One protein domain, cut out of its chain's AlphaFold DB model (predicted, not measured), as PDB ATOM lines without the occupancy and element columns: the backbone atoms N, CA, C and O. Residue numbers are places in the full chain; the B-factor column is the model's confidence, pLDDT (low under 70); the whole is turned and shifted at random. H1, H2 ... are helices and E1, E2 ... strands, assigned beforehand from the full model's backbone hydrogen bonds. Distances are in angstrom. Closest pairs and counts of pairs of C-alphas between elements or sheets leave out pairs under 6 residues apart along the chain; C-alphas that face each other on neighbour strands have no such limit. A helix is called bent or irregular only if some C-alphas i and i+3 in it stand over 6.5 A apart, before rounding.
ATOM      1  N   CYS A 367     126.949 188.330 196.661       75.81
ATOM      2  CA  CYS A 367     127.290 188.049 195.273       75.81
ATOM      3  C   CYS A 367     127.333 189.343 194.423       75.81
ATOM      4  O   CYS A 367     126.671 190.322 194.775       75.81
ATOM      5  N   PRO A 368     128.093 189.374 193.309       70.75
ATOM      6  CA  PRO A 368     128.227 190.560 192.465       70.75
ATOM      7  C   PRO A 368     126.892 191.066 191.909       70.75
ATOM      8  O   PRO A 368     125.941 190.304 191.711       70.75
ATOM      9  N   THR A 369     126.846 192.351 191.567       61.62
ATOM     10  CA  THR A 369     125.704 192.984 190.900       61.62
ATOM     11  C   THR A 369     125.374 192.239 189.597       61.62
ATOM     12  O   THR A 369     126.202 192.173 188.691       61.62
ATOM     13  N   GLY A 370     124.178 191.642 189.521       69.31
ATOM     14  CA  GLY A 370     123.733 190.790 188.405       69.31
ATOM     15  C   GLY A 370     123.655 189.286 188.716       69.31
ATOM     16  O   GLY A 370     123.016 188.556 187.963       69.31
ATOM     17  N   THR A 371     124.234 188.816 189.828       72.12
ATOM     18  CA  THR A 371     124.106 187.431 190.329       72.12
ATOM     19  C   THR A 371     123.754 187.393 191.814       72.12
ATOM     20  O   THR A 371     124.437 186.769 192.610       72.12
ATOM     21  N   SER A 372     122.676 188.069 192.209       76.44
ATOM     22  CA  SER A 372     122.319 188.354 193.608       76.44
ATOM     23  C   SER A 372     121.997 187.144 194.503       76.44
ATOM     24  O   SER A 372     121.845 187.330 195.710       76.44
ATOM     25  N   TYR A 373     121.907 185.919 193.976       78.00
ATOM     26  CA  TYR A 373     121.549 184.726 194.751       78.00
ATOM     27  C   TYR A 373     122.749 183.813 195.027       78.00
ATOM     28  O   TYR A 373     123.293 183.209 194.108       78.00
ATOM     29  N   CYS A 374     123.123 183.633 196.297       81.50
ATOM     30  CA  CYS A 374     124.059 182.577 196.700       81.50
ATOM     31  C   CYS A 374     123.307 181.243 196.852       81.50
ATOM     32  O   CYS A 374     122.490 181.060 197.761       81.50
ATOM     33  N   CYS A 375     123.572 180.304 195.948       84.06
ATOM     34  CA  CYS A 375     123.087 178.934 196.039       84.06
ATOM     35  C   CYS A 375     123.791 178.205 197.195       84.06
ATOM     36  O   CYS A 375     124.962 178.454 197.477       84.06
ATOM     37  N   LYS A 376     123.127 177.229 197.825       77.56
ATOM     38  CA  LYS A 376     123.683 176.502 198.985       77.56
ATOM     39  C   LYS A 376     124.934 175.672 198.663       77.56
ATOM     40  O   LYS A 376     125.715 175.346 199.547       77.56
ATOM     41  N   ASN A 377     125.145 175.370 197.381       76.00
ATOM     42  CA  ASN A 377     126.369 174.758 196.861       76.00
ATOM     43  C   ASN A 377     127.534 175.753 196.681       76.00
ATOM     44  O   ASN A 377     128.573 175.377 196.142       76.00
ATOM     45  N   GLY A 378     127.354 177.014 197.084       74.81
ATOM     46  CA  GLY A 378     128.404 178.021 197.105       74.81
ATOM     47  C   GLY A 378     128.584 178.830 195.820       74.81
ATOM     48  O   GLY A 378     129.537 179.607 195.738       74.81
ATOM     49  N   LYS A 379     127.695 178.682 194.827       81.12
ATOM     50  CA  LYS A 379     127.729 179.438 193.562       81.12
ATOM     51  C   LYS A 379     126.767 180.625 193.572       81.12
ATOM     52  O   LYS A 379     125.652 180.504 194.066       81.12
ATOM     53  N   CYS A 380     127.173 181.734 192.959       81.75
ATOM     54  CA  CYS A 380     126.297 182.880 192.720       81.75
ATOM     55  C   CYS A 380     125.453 182.678 191.451       81.75
ATOM     56  O   CYS A 380     125.947 182.175 190.439       81.75
ATOM     57  N   ALA A 381     124.190 183.085 191.503       84.69
ATOM     58  CA  ALA A 381     123.177 182.912 190.472       84.69
ATOM     59  C   ALA A 381     122.363 184.203 190.287       84.69
ATOM     60  O   ALA A 381     122.187 184.973 191.229       84.69
ATOM     61  N   ALA A 382     121.871 184.455 189.071       80.44
ATOM     62  CA  ALA A 382     121.044 185.629 188.776       80.44
ATOM     63  C   ALA A 382     119.662 185.540 189.432       80.44
ATOM     64  O   ALA A 382     119.135 186.549 189.900       80.44
ATOM     65  N   LYS A 383     119.095 184.332 189.495       87.00
ATOM     66  CA  LYS A 383     117.835 184.036 190.179       87.00
ATOM     67  C   LYS A 383     117.927 182.702 190.916       87.00
ATOM     68  O   LYS A 383     118.787 181.874 190.611       87.00
ATOM     69  N   LEU A 384     117.025 182.471 191.868       81.81
ATOM     70  CA  LEU A 384     116.980 181.217 192.625       81.81
ATOM     71  C   LEU A 384     116.765 180.004 191.704       81.81
ATOM     72  O   LEU A 384     117.330 178.939 191.947       81.81
ATOM     73  N   GLU A 385     116.027 180.186 190.609       87.75
ATOM     74  CA  GLU A 385     115.751 179.148 189.612       87.75
ATOM     75  C   GLU A 385     116.981 178.711 188.814       87.75
ATOM     76  O   GLU A 385     116.979 177.649 188.189       87.75
ATOM     77  N   ASP A 386     118.077 179.463 188.887       89.25
ATOM     78  CA  ASP A 386     119.335 179.073 188.263       89.25
ATOM     79  C   ASP A 386     120.164 178.148 189.170       89.25
ATOM     80  O   ASP A 386     121.072 177.463 188.677       89.25
ATOM     81  N   CYS A 387     119.824 178.039 190.461       89.88
ATOM     82  CA  CYS A 387     120.495 177.151 191.404       89.88
ATOM     83  C   CYS A 387     120.182 175.682 191.106       89.88
ATOM     84  O   CYS A 387     119.041 175.232 191.202       89.88
ATOM     85  N   ASN A 388     121.222 174.914 190.777       91.19
ATOM     86  CA  ASN A 388     121.111 173.465 190.642       91.19
ATOM     87  C   ASN A 388     120.969 172.810 192.017       91.19
ATOM     88  O   ASN A 388     121.750 173.099 192.925       91.19
ATOM     89  N   CYS A 389     120.056 171.856 192.117       88.62
ATOM     90  CA  CYS A 389     119.815 171.071 193.316       88.62
ATOM     91  C   CYS A 389     119.786 169.585 192.967       88.62
ATOM     92  O   CYS A 389     119.309 169.184 191.904       88.62
ATOM     93  N   ARG A 390     120.294 168.741 193.861       80.19
ATOM     94  CA  ARG A 390     119.924 167.326 193.868       80.19
ATOM     95  C   ARG A 390     118.778 167.157 194.842       80.19
ATOM     96  O   ARG A 390     117.736 166.648 194.457       80.19
ATOM     97  N   TYR A 391     118.895 167.653 196.058       76.88
ATOM     98  CA  TYR A 391     117.883 167.503 197.098       76.88
ATOM     99  C   TYR A 391     117.202 168.837 197.409       76.88
ATOM    100  O   TYR A 391     117.744 169.902 197.131       76.88
ATOM    101  N   ALA A 392     116.009 168.799 198.013       72.62
ATOM    102  CA  ALA A 392     115.326 170.017 198.467       72.62
ATOM    103  C   ALA A 392     116.171 170.807 199.482       72.62
ATOM    104  O   ALA A 392     116.132 172.030 199.506       72.62
ATOM    105  N   SER A 393     117.003 170.107 200.262       75.44
ATOM    106  CA  SER A 393     117.966 170.715 201.179       75.44
ATOM    107  C   SER A 393     119.036 171.557 200.491       75.44
ATOM    108  O   SER A 393     119.689 172.320 201.196       75.44
ATOM    109  N   ASP A 394     119.231 171.429 199.176       81.38
ATOM    110  CA  ASP A 394     120.212 172.205 198.402       81.38
ATOM    111  C   ASP A 394     119.661 173.580 197.983       81.38
ATOM    112  O   ASP A 394     120.398 174.410 197.445       81.38
ATOM    113  N   CYS A 395     118.372 173.823 198.233       82.44
ATOM    114  CA  CYS A 395     117.671 175.064 197.944       82.44
ATOM    115  C   CYS A 395     117.509 175.927 199.205       82.44
ATOM    116  O   CYS A 395     117.640 175.443 200.332       82.44
ATOM    117  N   GLN A 396     117.271 177.228 199.018       75.69
ATOM    118  CA  GLN A 396     117.014 178.140 200.133       75.69
ATOM    119  C   GLN A 396     115.641 177.859 200.768       75.69
ATOM    120  O   GLN A 396     114.747 177.302 200.128       75.69
ATOM    121  N   TYR A 397     115.480 178.251 202.032       60.56
ATOM    122  CA  TYR A 397     114.217 178.128 202.763       60.56
ATOM    123  C   TYR A 397     113.072 178.807 201.982       60.56
ATOM    124  O   TYR A 397     113.277 179.883 201.422       60.56
ATOM    125  N   GLY A 398     111.901 178.165 201.873       64.31
ATOM    126  CA  GLY A 398     110.802 178.623 201.006       64.31
ATOM    127  C   GLY A 398     110.884 178.196 199.528       64.31
ATOM    128  O   GLY A 398     110.096 178.668 198.713       64.31
ATOM    129  N   SER A 399     111.814 177.309 199.148       78.62
ATOM    130  CA  SER A 399     111.908 176.761 197.783       78.62
ATOM    131  C   SER A 399     112.130 175.245 197.766       78.62
ATOM    132  O   SER A 399     112.591 174.658 198.741       78.62
ATOM    133  N   CYS A 400     111.780 174.585 196.663       82.50
ATOM    134  CA  CYS A 400     111.891 173.138 196.479       82.50
ATOM    135  C   CYS A 400     112.697 172.781 195.223       82.50
ATOM    136  O   CYS A 400     112.853 173.589 194.314       82.50
ATOM    137  N   CYS A 401     113.246 171.564 195.176       87.50
ATOM    138  CA  CYS A 401     114.051 171.115 194.042       87.50
ATOM    139  C   CYS A 401     113.165 170.525 192.937       87.50
ATOM    140  O   CYS A 401     112.697 169.392 193.060       87.50
ATOM    141  N   ALA A 402     112.953 171.277 191.861       87.06
ATOM    142  CA  ALA A 402     112.175 170.854 190.707       87.06
ATOM    143  C   ALA A 402     113.049 170.085 189.709       87.06
ATOM    144  O   ALA A 402     113.984 170.641 189.126       87.06
ATOM    145  N   ARG A 403     112.760 168.796 189.506       82.62
ATOM    146  CA  ARG A 403     113.502 167.930 188.574       82.62
ATOM    147  C   ARG A 403     112.656 167.640 187.338       82.62
ATOM    148  O   ARG A 403     111.464 167.373 187.457       82.62
ATOM    149  N   ALA A 404     113.280 167.652 186.162       76.00
ATOM    150  CA  ALA A 404     112.651 167.093 184.971       76.00
ATOM    151  C   ALA A 404     112.589 165.562 185.102       76.00
ATOM    152  O   ALA A 404     113.469 164.947 185.713       76.00
ATOM    153  N   ALA A 405     111.557 164.935 184.535       67.69
ATOM    154  CA  ALA A 405     111.445 163.479 184.536       67.69
ATOM    155  C   ALA A 405     112.700 162.851 183.897       67.69
ATOM    156  O   ALA A 405     113.089 163.219 182.790       67.69
ATOM    157  N   GLY A 406     113.352 161.930 184.616       72.94
ATOM    158  CA  GLY A 406     114.570 161.252 184.158       72.94
ATOM    159  C   GLY A 406     115.899 161.945 184.495       72.94
ATOM    160  O   GLY A 406     116.942 161.433 184.093       72.94
ATOM    161  N   THR A 407     115.914 163.061 185.243       75.31
ATOM    162  CA  THR A 407     117.168 163.728 185.653       75.31
ATOM    163  C   THR A 407     117.439 163.643 187.161       75.31
ATOM    164  O   THR A 407     116.551 163.774 188.003       75.31
ATOM    165  N   ASN A 408     118.716 163.470 187.525       78.44
ATOM    166  CA  ASN A 408     119.178 163.459 188.925       78.44
ATOM    167  C   ASN A 408     119.553 164.855 189.458       78.44
ATOM    168  O   ASN A 408     119.942 164.988 190.617       78.44
ATOM    169  N   VAL A 409     119.457 165.888 188.618       84.12
ATOM    170  CA  VAL A 409     119.734 167.290 188.953       84.12
ATOM    171  C   VAL A 409     118.533 168.123 188.518       84.12
ATOM    172  O   VAL A 409     118.093 168.026 187.370       84.12
ATOM    173  N   GLY A 410     117.998 168.900 189.453       89.12
ATOM    174  CA  GLY A 410     116.903 169.839 189.256       89.12
ATOM    175  C   GLY A 410     117.334 171.288 189.456       89.12
ATOM    176  O   GLY A 410     118.516 171.585 189.655       89.12
ATOM    177  N   LYS A 411     116.353 172.185 189.420       92.00
ATOM    178  CA  LYS A 411     116.480 173.610 189.726       92.00
ATOM    179  C   LYS A 411     115.662 173.962 190.961       92.00
ATOM    180  O   LYS A 411     114.584 173.404 191.154       92.00
ATOM    181  N   CYS A 412     116.145 174.875 191.792       89.88
ATOM    182  CA  CYS A 412     115.343 175.378 192.906       89.88
ATOM    183  C   CYS A 412     114.142 176.177 192.380       89.88
ATOM    184  O   CYS A 412     114.270 176.920 191.420       89.88
ATOM    185  N   ASN A 413     112.962 176.019 192.966       85.12
ATOM    186  CA  ASN A 413     111.750 176.715 192.544       85.12
ATOM    187  C   ASN A 413     110.954 177.146 193.776       85.12
ATOM    188  O   ASN A 413     110.803 176.376 194.722       85.12
ATOM    189  N   THR A 414     110.448 178.375 193.777       79.94
ATOM    190  CA  THR A 414     109.607 178.916 194.858       79.94
ATOM    191  C   THR A 414     108.158 178.426 194.793       79.94
ATOM    192  O   THR A 414     107.399 178.617 195.739       79.94
ATOM    193  N   ARG A 415     107.751 177.780 193.692       74.62
ATOM    194  CA  ARG A 415     106.389 177.274 193.482       74.62
ATOM    195  C   ARG A 415     106.372 175.749 193.417       74.62
ATOM    196  O   ARG A 415     107.100 175.147 192.632       74.62
ATOM    197  N   MET A 416     105.482 175.129 194.197       64.31
ATOM    198  CA  MET A 416     105.252 173.674 194.160       64.31
ATOM    199  C   MET A 416     104.599 173.204 192.852       64.31
ATOM    200  O   MET A 416     104.855 172.086 192.395       64.31
ATOM    201  N   TYR A 417     103.797 174.075 192.235       63.72
ATOM    202  CA  TYR A 417     103.072 173.815 190.997       63.72
ATOM    203  C   TYR A 417     103.427 174.854 189.936       63.72
ATOM    204  O   TYR A 417     103.532 176.049 190.221       63.72
ATOM    205  N   ASN A 418     103.571 174.393 188.696       62.75
ATOM    206  CA  ASN A 418     103.601 175.248 187.519       62.75
ATOM    207  C   ASN A 418     102.395 174.877 186.646       62.75
ATOM    208  O   ASN A 418     102.432 173.895 185.902       62.75
ATOM    209  N   GLY A 419     101.291 175.607 186.816       75.06
ATOM    210  CA  GLY A 419      99.982 175.202 186.294       75.06
ATOM    211  C   GLY A 419      99.415 174.010 187.072       75.06
ATOM    212  O   GLY A 419      99.415 174.018 188.299       75.06
ATOM    213  N   THR A 420      98.946 172.980 186.366       58.81
ATOM    214  CA  THR A 420      98.436 171.725 186.956       58.81
ATOM    215  C   THR A 420      99.525 170.679 187.207       58.81
ATOM    216  O   THR A 420      99.248 169.623 187.770       58.81
ATOM    217  N   VAL A 421     100.768 170.947 186.793       53.88
ATOM    218  CA  VAL A 421     101.874 169.994 186.905       53.88
ATOM    219  C   VAL A 421     102.645 170.264 188.192       53.88
ATOM    220  O   VAL A 421     103.197 171.350 188.395       53.88
ATOM    221  N   GLN A 422     102.685 169.258 189.064       60.38
ATOM    222  CA  GLN A 422     103.510 169.271 190.264       60.38
ATOM    223  C   GLN A 422     104.981 169.201 189.859       60.38
ATOM    224  O   GLN A 422     105.438 168.210 189.292       60.38
ATOM    225  N   VAL A 423     105.729 170.264 190.143       70.25
ATOM    226  CA  VAL A 423     107.148 170.359 189.771       70.25
ATOM    227  C   VAL A 423     108.061 169.896 190.906       70.25
ATOM    228  O   VAL A 423     109.215 169.566 190.651       70.25
ATOM    229  N   CYS A 424     107.553 169.828 192.143       70.88
ATOM    230  CA  CYS A 424     108.319 169.426 193.322       70.88
ATOM    231  C   CYS A 424     107.938 168.013 193.814       70.88
ATOM    232  O   CYS A 424     106.807 167.806 194.249       70.88
ATOM    233  N   PRO A 425     108.872 167.040 193.782       54.47
ATOM    234  CA  PRO A 425     108.567 165.616 193.946       54.47
ATOM    235  C   PRO A 425     108.403 165.132 195.399       54.47
ATOM    236  O   PRO A 425     108.221 163.937 195.606       54.47
ATOM    237  N   ASN A 426     108.495 166.001 196.414       52.16
ATOM    238  CA  ASN A 426     108.371 165.578 197.813       52.16
ATOM    239  C   ASN A 426     107.568 166.581 198.662       52.16
ATOM    240  O   ASN A 426     108.086 167.632 199.041       52.16
ATOM    241  N   CYS A 427     106.311 166.237 198.961       46.75
ATOM    242  CA  CYS A 427     105.374 167.054 199.742       46.75
ATOM    243  C   CYS A 427     105.685 167.080 201.250       46.75
ATOM    244  O   CYS A 427     105.284 168.014 201.938       46.75
ATOM    245  N   ALA A 428     106.446 166.109 201.768       44.53
ATOM    246  CA  ALA A 428     106.643 165.913 203.209       44.53
ATOM    247  C   ALA A 428     107.456 167.021 203.913       44.53
ATOM    248  O   ALA A 428     107.543 167.034 205.134       44.53
ATOM    249  N   ARG A 429     108.053 167.966 203.170       44.94
ATOM    250  CA  ARG A 429     108.790 169.121 203.728       44.94
ATOM    251  C   ARG A 429     108.098 170.471 203.539       44.94
ATOM    252  O   ARG A 429     108.672 171.500 203.880       44.94
ATOM    253  N   ALA A 430     106.870 170.505 203.024       41.81
ATOM    254  CA  ALA A 430     106.109 171.753 202.977       41.81
ATOM    255  C   ALA A 430     105.580 172.190 204.365       41.81
ATOM    256  O   ALA A 430     105.182 173.344 204.517       41.81
ATOM    257  N   GLY A 431     105.703 171.327 205.388       44.56
ATOM    258  CA  GLY A 431     105.499 171.665 206.802       44.56
ATOM    259  C   GLY A 431     106.382 172.806 207.314       44.56
ATOM    260  O   GLY A 431     105.927 173.604 208.127       44.56
ATOM    261  N   ASP A 432     107.581 172.968 206.753       44.00
ATOM    262  CA  ASP A 432     108.492 174.060 207.111       44.00
ATOM    263  C   ASP A 432     108.120 175.396 206.427       44.00
ATOM    264  O   ASP A 432     108.748 176.411 206.688       44.00
ATOM    265  N   ASN A 433     107.108 175.435 205.549       44.53
ATOM    266  CA  ASN A 433     106.785 176.609 204.719       44.53
ATOM    267  C   ASN A 433     105.446 177.293 205.076       44.53
ATOM    268  O   ASN A 433     104.910 178.038 204.260       44.53
TER     269      ASN A 433
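This is residues 367 to 433 of the 1093 residues of an uncharacterized protein of Raphidocelis subcapitata (UniProt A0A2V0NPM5). This is a chain of loops with little regular structure, built round a small two-stranded hairpin, E1 and E2. Looped residues 367 to 382 lie at one end of the longest axis; residues 414 to 426 and the short helix H1 lie towards the other. The printed part has 67 residues, 14 of them in named elements, in the order E1, E2, H1; the class is mixed, the sheet antiparallel. It is compact, with a radius of gyration of the C-alphas of 11.8 A and spans of 35 by 27 by 21 A.

After residues 367 to 399, with no named element, E1 is residues 400 to 402, 6.2 A long, from C-alpha 400 at (111.891, 173.138, 196.479). E2 is residues 410 to 413, 9.2 A. H1 is residues 427 to 433, 10.9 A, ending at C-alpha 433 at (106.785, 176.609, 204.719).

In the hairpin, N 400 and O 413 are 2.8 A apart, within hydrogen-bond range. Residues 388 to 389 pair antiparallel with 410 to 411 of E2. E1 and H1 are apart. H1 is irregular, but only just: C-alphas 428 and 431 are 6.9 A apart. In H1, 0 of 3 O i to N i+4 pairs are within range, and 3 of 4 O i to N i+3 pairs.

The farthest C-alphas, of Pro 368 and Thr 420, are 35.7 A apart. The printed part has no cut. The link from E2 to H1 is long. Mean pLDDT of the printed part is 73.0, of H1 44.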